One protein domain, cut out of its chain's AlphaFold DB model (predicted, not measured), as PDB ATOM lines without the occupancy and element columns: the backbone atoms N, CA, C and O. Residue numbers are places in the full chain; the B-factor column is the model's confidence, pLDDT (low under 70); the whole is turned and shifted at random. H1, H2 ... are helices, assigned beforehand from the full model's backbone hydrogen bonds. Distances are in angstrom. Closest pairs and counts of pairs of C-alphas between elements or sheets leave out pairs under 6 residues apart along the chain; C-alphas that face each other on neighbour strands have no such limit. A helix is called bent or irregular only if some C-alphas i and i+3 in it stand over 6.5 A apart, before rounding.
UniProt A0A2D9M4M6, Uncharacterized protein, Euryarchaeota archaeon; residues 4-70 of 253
ATOM      1  N   TYR A   4     -17.801 -11.348 -36.254       90.00
ATOM      2  CA  TYR A   4     -16.955 -10.195 -36.545       90.00
ATOM      3  C   TYR A   4     -15.498 -10.432 -36.118       90.00
ATOM      4  O   TYR A   4     -14.597 -10.258 -36.927       90.00
ATOM      5  N   GLU A   5     -15.240 -10.900 -34.895       89.19
ATOM      6  CA  GLU A   5     -13.875 -11.189 -34.419       89.19
ATOM      7  C   GLU A   5     -13.158 -12.261 -35.250       89.19
ATOM      8  O   GLU A   5     -11.948 -12.150 -35.478       89.19
ATOM      9  N   GLN A   6     -13.904 -13.272 -35.701       90.88
ATOM     10  CA  GLN A   6     -13.391 -14.402 -36.473       90.88
ATOM     11  C   GLN A   6     -13.025 -14.016 -37.908       90.88
ATOM     12  O   GLN A   6     -11.983 -14.438 -38.406       90.88
ATOM     13  N   PHE A   7     -13.858 -13.210 -38.572       94.19
ATOM     14  CA  PHE A   7     -13.728 -12.955 -40.010       94.19
ATOM     15  C   PHE A   7     -13.323 -11.513 -40.356       94.19
ATOM     16  O   PHE A   7     -13.026 -11.234 -41.522       94.19
ATOM     17  N   ALA A   8     -13.275 -10.577 -39.397       90.19
ATOM     18  CA  ALA A   8     -12.812  -9.211 -39.651       90.19
ATOM     19  C   ALA A   8     -11.321  -9.189 -39.999       90.19
ATOM     20  O   ALA A   8     -10.465  -9.700 -39.265       90.19
ATOM     21  N   ARG A   9     -11.015  -8.528 -41.115       90.56
ATOM     22  CA  ARG A   9      -9.660  -8.364 -41.651       90.56
ATOM     23  C   ARG A   9      -9.185  -6.938 -41.393       90.56
ATOM     24  O   ARG A   9     -10.009  -6.037 -41.247       90.56
ATOM     25  N   THR A  10      -7.876  -6.737 -41.311       89.38
ATOM     26  CA  THR A  10      -7.280  -5.397 -41.257       89.38
ATOM     27  C   THR A  10      -7.361  -4.751 -42.635       89.38
ATOM     28  O   THR A  10      -7.047  -5.374 -43.650       89.38
ATOM     29  N   TRP A  11      -7.850  -3.520 -42.672       86.62
ATOM     30  CA  TRP A  11      -7.950  -2.705 -43.875       86.62
ATOM     31  C   TRP A  11      -6.638  -1.942 -44.096       86.62
ATOM     32  O   TRP A  11      -5.743  -1.956 -43.249       86.62
ATOM     33  N   ASN A  12      -6.513  -1.272 -45.245       85.38
ATOM     34  CA  ASN A  12      -5.302  -0.520 -45.608       85.38
ATOM     35  C   ASN A  12      -4.987   0.642 -44.647       85.38
ATOM     36  O   ASN A  12      -3.868   1.142 -44.651       85.38
ATOM     37  N   ASP A  13      -5.957   1.070 -43.842       85.62
ATOM     38  CA  ASP A  13      -5.816   2.094 -42.803       85.62
ATOM     39  C   ASP A  13      -5.441   1.523 -41.423       85.62
ATOM     40  O   ASP A  13      -5.327   2.273 -40.461       85.62
ATOM     41  N   GLY A  14      -5.210   0.209 -41.320       85.62
ATOM     42  CA  GLY A  14      -4.806  -0.467 -40.085       85.62
ATOM     43  C   GLY A  14      -5.969  -0.905 -39.191       85.62
ATOM     44  O   GLY A  14      -5.775  -1.753 -38.318       85.62
ATOM     45  N   ASP A  15      -7.184  -0.425 -39.448       88.19
ATOM     46  CA  ASP A  15      -8.365  -0.775 -38.665       88.19
ATOM     47  C   ASP A  15      -8.970  -2.112 -39.107       88.19
ATOM     48  O   ASP A  15      -8.943  -2.497 -40.280       88.19
ATOM     49  N   ARG A  16      -9.574  -2.840 -38.162       89.75
ATOM     50  CA  ARG A  16     -10.320  -4.064 -38.483       89.75
ATOM     51  C   ARG A  16     -11.705  -3.707 -39.015       89.75
ATOM     52  O   ARG A  16     -12.386  -2.849 -38.461       89.75
ATOM     53  N   GLY A  17     -12.133  -4.401 -40.065       89.56
ATOM     54  CA  GLY A  17     -13.461  -4.225 -40.640       89.56
ATOM     55  C   GLY A  17     -13.961  -5.469 -41.362       89.56
ATOM     56  O   GLY A  17     -13.186  -6.319 -41.812       89.56
ATOM     57  N   PHE A  18     -15.279  -5.560 -41.506       93.44
ATOM     58  CA  PHE A  18     -15.947  -6.668 -42.174       93.44
ATOM     59  C   PHE A  18     -16.159  -6.347 -43.658       93.44
ATOM     60  O   PHE A  18     -16.966  -5.491 -44.025       93.44
ATOM     61  N   GLY A  19     -15.382  -6.997 -44.522       92.19
ATOM     62  CA  GLY A  19     -15.405  -6.771 -45.969       92.19
ATOM     63  C   GLY A  19     -16.102  -7.886 -46.750       92.19
ATOM     64  O   GLY A  19     -16.598  -8.858 -46.191       92.19
ATOM     65  N   ARG A  20     -16.088  -7.778 -48.086       91.94
ATOM     66  CA  ARG A  20     -16.655  -8.798 -48.990       91.94
ATOM     67  C   ARG A  20     -16.060 -10.193 -48.760       91.94
ATOM     68  O   ARG A  20     -16.791 -11.175 -48.779       91.94
ATOM     69  N   HIS A  21     -14.743 -10.278 -48.561       92.19
ATOM     70  CA  HIS A  21     -14.069 -11.552 -48.288       92.19
ATOM     71  C   HIS A  21     -14.482 -12.120 -46.928       92.19
ATOM     72  O   HIS A  21     -14.826 -13.287 -46.858       92.19
ATOM     73  N   SER A  22     -14.576 -11.276 -45.893       93.19
ATOM     74  CA  SER A  22     -15.102 -11.663 -44.576       93.19
ATOM     75  C   SER A  22     -16.521 -12.231 -44.657       93.19
ATOM     76  O   SER A  22     -16.814 -13.235 -44.020       93.19
ATOM     77  N   TYR A  23     -17.388 -11.622 -45.475       92.25
ATOM     78  CA  TYR A  23     -18.734 -12.137 -45.732       92.25
ATOM     79  C   TYR A  23     -18.699 -13.512 -46.411       92.25
ATOM     80  O   TYR A  23     -19.363 -14.434 -45.951       92.25
ATOM     81  N   ALA A  24     -17.911 -13.673 -47.479       91.50
ATOM     82  CA  ALA A  24     -17.798 -14.946 -48.195       91.50
ATOM     83  C   ALA A  24     -17.233 -16.069 -47.308       91.50
ATOM     84  O   ALA A  24     -17.765 -17.178 -47.320       91.50
ATOM     85  N   ASP A  25     -16.213 -15.762 -46.504       94.06
ATOM     86  CA  ASP A  25     -15.612 -16.704 -45.561       94.06
ATOM     87  C   ASP A  25     -16.630 -17.115 -44.484       94.06
ATOM     88  O   ASP A  25     -16.793 -18.304 -44.216       94.06
ATOM     89  N   ALA A  26     -17.388 -16.159 -43.931       91.31
ATOM     90  CA  ALA A  26     -18.438 -16.443 -42.952       91.31
ATOM     91  C   ALA A  26     -19.563 -17.322 -43.532       91.31
ATOM     92  O   ALA A  26     -19.999 -18.270 -42.881       91.31
ATOM     93  N   ILE A  27     -19.994 -17.073 -44.773       91.69
ATOM     94  CA  ILE A  27     -20.956 -17.945 -45.468       91.69
ATOM     95  C   ILE A  27     -20.368 -19.349 -45.675       91.69
ATOM     96  O   ILE A  27     -21.052 -20.339 -45.425       91.69
ATOM     97  N   SER A  28     -19.099 -19.458 -46.087       92.56
ATOM     98  CA  SER A  28     -18.429 -20.754 -46.287       92.56
ATOM     99  C   SER A  28     -18.276 -21.558 -44.989       92.56
ATOM    100  O   SER A  28     -18.308 -22.786 -45.015       92.56
ATOM    101  N   ALA A  29     -18.183 -20.865 -43.852       93.38
ATOM    102  CA  ALA A  29     -18.165 -21.450 -42.517       93.38
ATOM    103  C   ALA A  29     -19.567 -21.837 -41.994       93.38
ATOM    104  O   ALA A  29     -19.682 -22.339 -40.878       93.38
ATOM    105  N   GLY A  30     -20.627 -21.625 -42.783       91.44
ATOM    106  CA  GLY A  30     -21.997 -22.042 -42.471       91.44
ATOM    107  C   GLY A  30     -22.848 -21.004 -41.737       91.44
ATOM    108  O   GLY A  30     -23.966 -21.324 -41.333       91.44
ATOM    109  N   TYR A  31     -22.371 -19.767 -41.566       91.44
ATOM    110  CA  TYR A  31     -23.172 -18.711 -40.942       91.44
ATOM    111  C   TYR A  31     -24.246 -18.192 -41.896       91.44
ATOM    112  O   TYR A  31     -23.990 -17.958 -43.077       91.44
ATOM    113  N   THR A  32     -25.457 -17.965 -41.387       90.06
ATOM    114  CA  THR A  32     -26.531 -17.380 -42.198       90.06
ATOM    115  C   THR A  32     -26.328 -15.870 -42.362       90.06
ATOM    116  O   THR A  32     -25.790 -15.214 -41.464       90.06
ATOM    117  N   PRO A  33     -26.811 -15.251 -43.452       88.56
ATOM    118  CA  PRO A  33     -26.745 -13.800 -43.622       88.56
ATOM    119  C   PRO A  33     -27.401 -13.012 -42.486       88.56
ATOM    120  O   PRO A  33     -26.946 -11.918 -42.177       88.56
ATOM    121  N   ALA A  34     -28.422 -13.570 -41.824       86.19
ATOM    122  CA  ALA A  34     -29.041 -12.966 -40.646       86.19
ATOM    123  C   ALA A  34     -28.107 -12.987 -39.421       86.19
ATOM    124  O   ALA A  34     -27.985 -11.978 -38.727       86.19
ATOM    125  N   GLN A  35     -27.405 -14.100 -39.184       89.06
ATOM    126  CA  GLN A  35     -26.392 -14.197 -38.126       89.06
ATOM    127  C   GLN A  35     -25.214 -13.256 -38.397       89.06
ATOM    128  O   GLN A  35     -24.762 -12.559 -37.488       89.06
ATOM    129  N   ILE A  36     -24.762 -13.179 -39.655       90.12
ATOM    130  CA  ILE A  36     -23.721 -12.242 -40.082       90.12
ATOM    131  C   ILE A  36     -24.196 -10.807 -39.840       90.12
ATOM    132  O   ILE A  36     -23.509 -10.070 -39.139       90.12
ATOM    133  N   ALA A  37     -25.390 -10.434 -40.313       88.75
ATOM    134  CA  ALA A  37     -25.974  -9.106 -40.116       88.75
ATOM    135  C   ALA A  37     -26.047  -8.706 -38.635       88.75
ATOM    136  O   ALA A  37     -25.633  -7.606 -38.277       88.75
ATOM    137  N   ALA A  38     -26.522  -9.610 -37.773       89.62
ATOM    138  CA  ALA A  38     -26.617  -9.375 -36.335       89.62
ATOM    139  C   ALA A  38     -25.235  -9.204 -35.682       89.62
ATOM    140  O   ALA A  38     -25.065  -8.371 -34.798       89.62
ATOM    141  N   SER A  39     -24.235  -9.964 -36.135       90.94
ATOM    142  CA  SER A  39     -22.879  -9.921 -35.576       90.94
ATOM    143  C   SER A  39     -22.056  -8.702 -35.992       90.94
ATOM    144  O   SER A  39     -21.131  -8.318 -35.281       90.94
ATOM    145  N   VAL A  40     -22.376  -8.107 -37.146       90.75
ATOM    146  CA  VAL A  40     -21.694  -6.917 -37.674       90.75
ATOM    147  C   VAL A  40     -22.481  -5.630 -37.410       90.75
ATOM    148  O   VAL A  40     -22.038  -4.547 -37.795       90.75
ATOM    149  N   ALA A  41     -23.638  -5.728 -36.747       89.38
ATOM    150  CA  ALA A  41     -24.435  -4.580 -36.339       89.38
ATOM    151  C   ALA A  41     -23.616  -3.672 -35.404       89.38
ATOM    152  O   ALA A  41     -23.093  -4.116 -34.383       89.38
ATOM    153  N   GLY A  42     -23.473  -2.397 -35.776       86.19
ATOM    154  CA  GLY A  42     -22.663  -1.425 -35.031       86.19
ATOM    155  C   GLY A  42     -21.147  -1.526 -35.253       86.19
ATOM    156  O   GLY A  42     -20.401  -0.807 -34.599       86.19
ATOM    157  N   GLN A  43     -20.683  -2.383 -36.167       89.62
ATOM    158  CA  GLN A  43     -19.268  -2.518 -36.525       89.62
ATOM    159  C   GLN A  43     -18.951  -1.854 -37.872       89.62
ATOM    160  O   GLN A  43     -19.842  -1.490 -38.643       89.62
ATOM    161  N   ARG A  44     -17.658  -1.713 -38.194       89.38
ATOM    162  CA  ARG A  44     -17.218  -1.190 -39.492       89.38
ATOM    163  C   ARG A  44     -17.414  -2.252 -40.578       89.38
ATOM    164  O   ARG A  44     -16.700  -3.254 -40.614       89.38
ATOM    165  N   VAL A  45     -18.362  -2.019 -41.484       89.88
ATOM    166  CA  VAL A  45     -18.688  -2.927 -42.596       89.88
ATOM    167  C   VAL A  45     -18.472  -2.213 -43.927       89.88
ATOM    168  O   VAL A  45     -18.910  -1.081 -44.109       89.88
ATOM    169  N   GLY A  46     -17.795  -2.865 -44.871       90.38
ATOM    170  CA  GLY A  46     -17.613  -2.317 -46.213       90.38
ATOM    171  C   GLY A  46     -18.902  -2.350 -47.035       90.38
ATOM    172  O   GLY A  46     -19.663  -3.309 -46.935       90.38
ATOM    173  N   GLN A  47     -19.103  -1.358 -47.907       87.31
ATOM    174  CA  GLN A  47     -20.316  -1.206 -48.733       87.31
ATOM    175  C   GLN A  47     -20.713  -2.498 -49.460       87.31
ATOM    176  O   GLN A  47     -21.828  -2.971 -49.310       87.31
ATOM    177  N   ARG A  48     -19.764  -3.170 -50.128       85.94
ATOM    178  CA  ARG A  48     -20.049  -4.442 -50.820       85.94
ATOM    179  C   ARG A  48     -20.536  -5.555 -49.886       85.94
ATOM    180  O   ARG A  48     -21.296  -6.408 -50.320       85.94
ATOM    181  N   ALA A  49     -20.074  -5.591 -48.636       86.12
ATOM    182  CA  ALA A  49     -20.567  -6.558 -47.657       86.12
ATOM    183  C   ALA A  49     -21.955  -6.161 -47.137       86.12
ATOM    184  O   ALA A  49     -22.798  -7.036 -46.977       86.12
ATOM    185  N   GLN A  50     -22.218  -4.863 -46.945       86.25
ATOM    186  CA  GLN A  50     -23.556  -4.358 -46.615       86.25
ATOM    187  C   GLN A  50     -24.568  -4.697 -47.717       86.25
ATOM    188  O   GLN A  50     -25.630  -5.229 -47.407       86.25
ATOM    189  N   ASP A  51     -24.210  -4.497 -48.989       87.62
ATOM    190  CA  ASP A  51     -25.060  -4.829 -50.138       87.62
ATOM    191  C   ASP A  51     -25.367  -6.331 -50.203       87.62
ATOM    192  O   ASP A  51     -26.504  -6.731 -50.439       87.62
ATOM    193  N   MET A  52     -24.367  -7.186 -49.949       86.06
ATOM    194  CA  MET A  52     -24.552  -8.642 -49.921       86.06
ATOM    195  C   MET A  52     -25.439  -9.096 -48.756       86.06
ATOM    196  O   MET A  52     -26.281  -9.973 -48.942       86.06
ATOM    197  N   ILE A  53     -25.285  -8.487 -47.576       85.38
ATOM    198  CA  ILE A  53     -26.149  -8.738 -46.416       85.38
ATOM    199  C   ILE A  53     -27.591  -8.319 -46.736       85.38
ATOM    200  O   ILE A  53     -28.517  -9.108 -46.542       85.38
ATOM    201  N   ALA A  54     -27.778  -7.109 -47.269       85.56
ATOM    202  CA  ALA A  54     -29.086  -6.559 -47.615       85.56
ATOM    203  C   ALA A  54     -29.791  -7.375 -48.711       85.56
ATOM    204  O   ALA A  54     -30.988  -7.640 -48.616       85.56
ATOM    205  N   ALA A  55     -29.051  -7.837 -49.723       84.44
ATOM    206  CA  ALA A  55     -29.592  -8.665 -50.798       84.44
ATOM    207  C   ALA A  55     -29.998 -10.073 -50.327       84.44
ATOM    208  O   ALA A  55     -30.921 -10.669 -50.883       84.44
ATOM    209  N   ALA A  56     -29.329 -10.619 -49.307       80.31
ATOM    210  CA  ALA A  56     -29.575 -11.980 -48.842       80.31
ATOM    211  C   ALA A  56     -30.705 -12.081 -47.801       80.31
ATOM    212  O   ALA A  56     -31.420 -13.082 -47.780       80.31
ATOM    213  N   GLN A  57     -30.930 -11.051 -46.980       75.19
ATOM    214  CA  GLN A  57     -32.022 -11.013 -45.992       75.19
ATOM    215  C   GLN A  57     -33.407 -11.453 -46.524       75.19
ATOM    216  O   GLN A  57     -34.005 -12.346 -45.915       75.19
ATOM    217  N   PRO A  58     -33.926 -10.932 -47.657       74.62
ATOM    218  CA  PRO A  58     -35.263 -11.300 -48.133       74.62
ATOM    219  C   PRO A  58     -35.383 -12.768 -48.573       74.62
ATOM    220  O   PRO A  58     -36.456 -13.359 -48.445       74.62
ATOM    221  N   ALA A  59     -34.302 -13.381 -49.064       73.56
ATOM    222  CA  ALA A  59     -34.313 -14.774 -49.513       73.56
ATOM    223  C   ALA A  59     -34.420 -15.760 -48.336       73.56
ATOM    224  O   ALA A  59     -35.187 -16.722 -48.402       73.56
ATOM    225  N   TYR A  60     -33.709 -15.494 -47.236       70.31
ATOM    226  CA  TYR A  60     -33.736 -16.349 -46.043       70.31
ATOM    227  C   TYR A  60     -35.055 -16.232 -45.279       70.31
ATOM    228  O   TYR A  60     -35.642 -17.252 -44.923       70.31
ATOM    229  N   SER A  61     -35.574 -15.012 -45.098       75.56
ATOM    230  CA  SER A  61     -36.875 -14.815 -44.449       75.56
ATOM    231  C   SER A  61     -38.013 -15.497 -45.214       75.56
ATOM    232  O   SER A  61     -38.905 -16.067 -44.591       75.56
ATOM    233  N   ARG A  62     -37.955 -15.508 -46.557       77.00
ATOM    234  CA  ARG A  62     -38.925 -16.224 -47.400       77.00
ATOM    235  C   ARG A  62     -38.815 -17.748 -47.249       77.00
ATOM    236  O   ARG A  62     -39.841 -18.425 -47.211       77.00
ATOM    237  N   GLY A  63     -37.597 -18.283 -47.148       75.62
ATOM    238  CA  GLY A  63     -37.360 -19.713 -46.929       75.62
ATOM    239  C   GLY A  63     -37.899 -20.199 -45.581       75.62
ATOM    240  O   GLY A  63     -38.642 -21.178 -45.534       75.62
ATOM    241  N   GLU A  64     -37.611 -19.474 -44.497       77.50
ATOM    242  CA  GLU A  64     -38.136 -19.802 -43.164       77.50
ATOM    243  C   GLU A  64     -39.659 -19.667 -43.087       77.50
ATOM    244  O   GLU A  64     -40.320 -20.526 -42.501       77.50
ATOM    245  N   SER A  65     -40.237 -18.623 -43.695       77.56
ATOM    246  CA  SER A  65     -41.693 -18.481 -43.746       77.56
ATOM    247  C   SER A  65     -42.338 -19.619 -44.527       77.56
ATOM    248  O   SER A  65     -43.336 -20.168 -44.075       77.56
ATOM    249  N   SER A  66     -41.739 -20.023 -45.653       82.50
ATOM    250  CA  SER A  66     -42.253 -21.125 -46.467       82.50
ATOM    251  C   SER A  66     -42.187 -22.453 -45.715       82.50
ATOM    252  O   SER A  66     -43.162 -23.193 -45.725       82.50
ATOM    253  N   GLY A  67     -41.080 -22.742 -45.023       83.31
ATOM    254  CA  GLY A  67     -40.945 -23.971 -44.237       83.31
ATOM    255  C   GLY A  67     -41.924 -24.035 -43.061       83.31
ATOM    256  O   GLY A  67     -42.522 -25.076 -42.805       83.31
ATOM    257  N   ARG A  68     -42.150 -22.905 -42.376       89.12
ATOM    258  CA  ARG A  68     -43.163 -22.808 -41.312       89.12
ATOM    259  C   ARG A  68     -44.586 -22.960 -41.849       89.12
ATOM    260  O   ARG A  68     -45.411 -23.559 -41.165       89.12
ATOM    261  N   SER A  69     -44.869 -22.429 -43.040       90.69
ATOM    262  CA  SER A  69     -46.153 -22.629 -43.718       90.69
ATOM    263  C   SER A  69     -46.379 -24.101 -44.047       90.69
ATOM    264  O   SER A  69     -47.398 -24.638 -43.640       90.69
ATOM    265  N   SER A  70     -45.401 -24.780 -44.653       89.94
ATOM    266  CA  SER A  70     -45.518 -26.211 -44.962       89.94
ATOM    267  C   SER A  70     -45.746 -27.059 -43.710       89.94
ATOM    268  O   SER A  70     -46.669 -27.863 -43.680       89.94
TER     269      SER A  70
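This is residues 4 to 70 of the 253 residues of an uncharacterized protein of Euryarchaeota archaeon (UniProt A0A2D9M4M6). Short crossed helices H2, H3 and the first arm of H4 pack into a small body with H1 on it; H4 runs on nearly straight and its residues 62 to 70 stick out, while the loop of residues 8 to 19 makes the other end. The printed part has 67 residues with four named helices, H1 to H4 in order, and no named strand: all helix. It is only just compact, close to loose, with a radius of gyration of the C-alphas of 13.1 A and spans of 48 by 20 by 17 A.

H1, residues 4 to 7, 5.5 A, begins at C-alpha 4 (-16.955, -10.195, -36.545). H2 is residues 20 to 28, 12.4 A; H3 is residues 33 to 40, 10.4 A. H4, residues 47 to 70, is one helix by its hydrogen bonds but bent, C-alphas 55 and 58 being 6.8 A apart: H4a, 47 to 55, 12.1 A, and H4b, 58 to 70, 18.4 A, ending at C-alpha 70 (-45.518, -26.211, -44.962).

H2 touches H1, closest C-alphas Phe 7 and Ser 22, 4.9 A. H2 touches H4a, closest C-alphas Arg 20 and Ala 49, 4.7 A. H3 and H4a form a helical hairpin, opposite ways at 40 degrees, a steep tilt. H4b is apart from H1 and H2. Every O i to N i+4 pair is within hydrogen-bond range in H2, H3, H4a and H4b; H1 is too short for one.

The farthest C-alphas, Asp 13 and Ser 70, are 48.8 A apart. The printed part has no cut; the link H1 to H2 is long. No printed residue is under 70 in pLDDT.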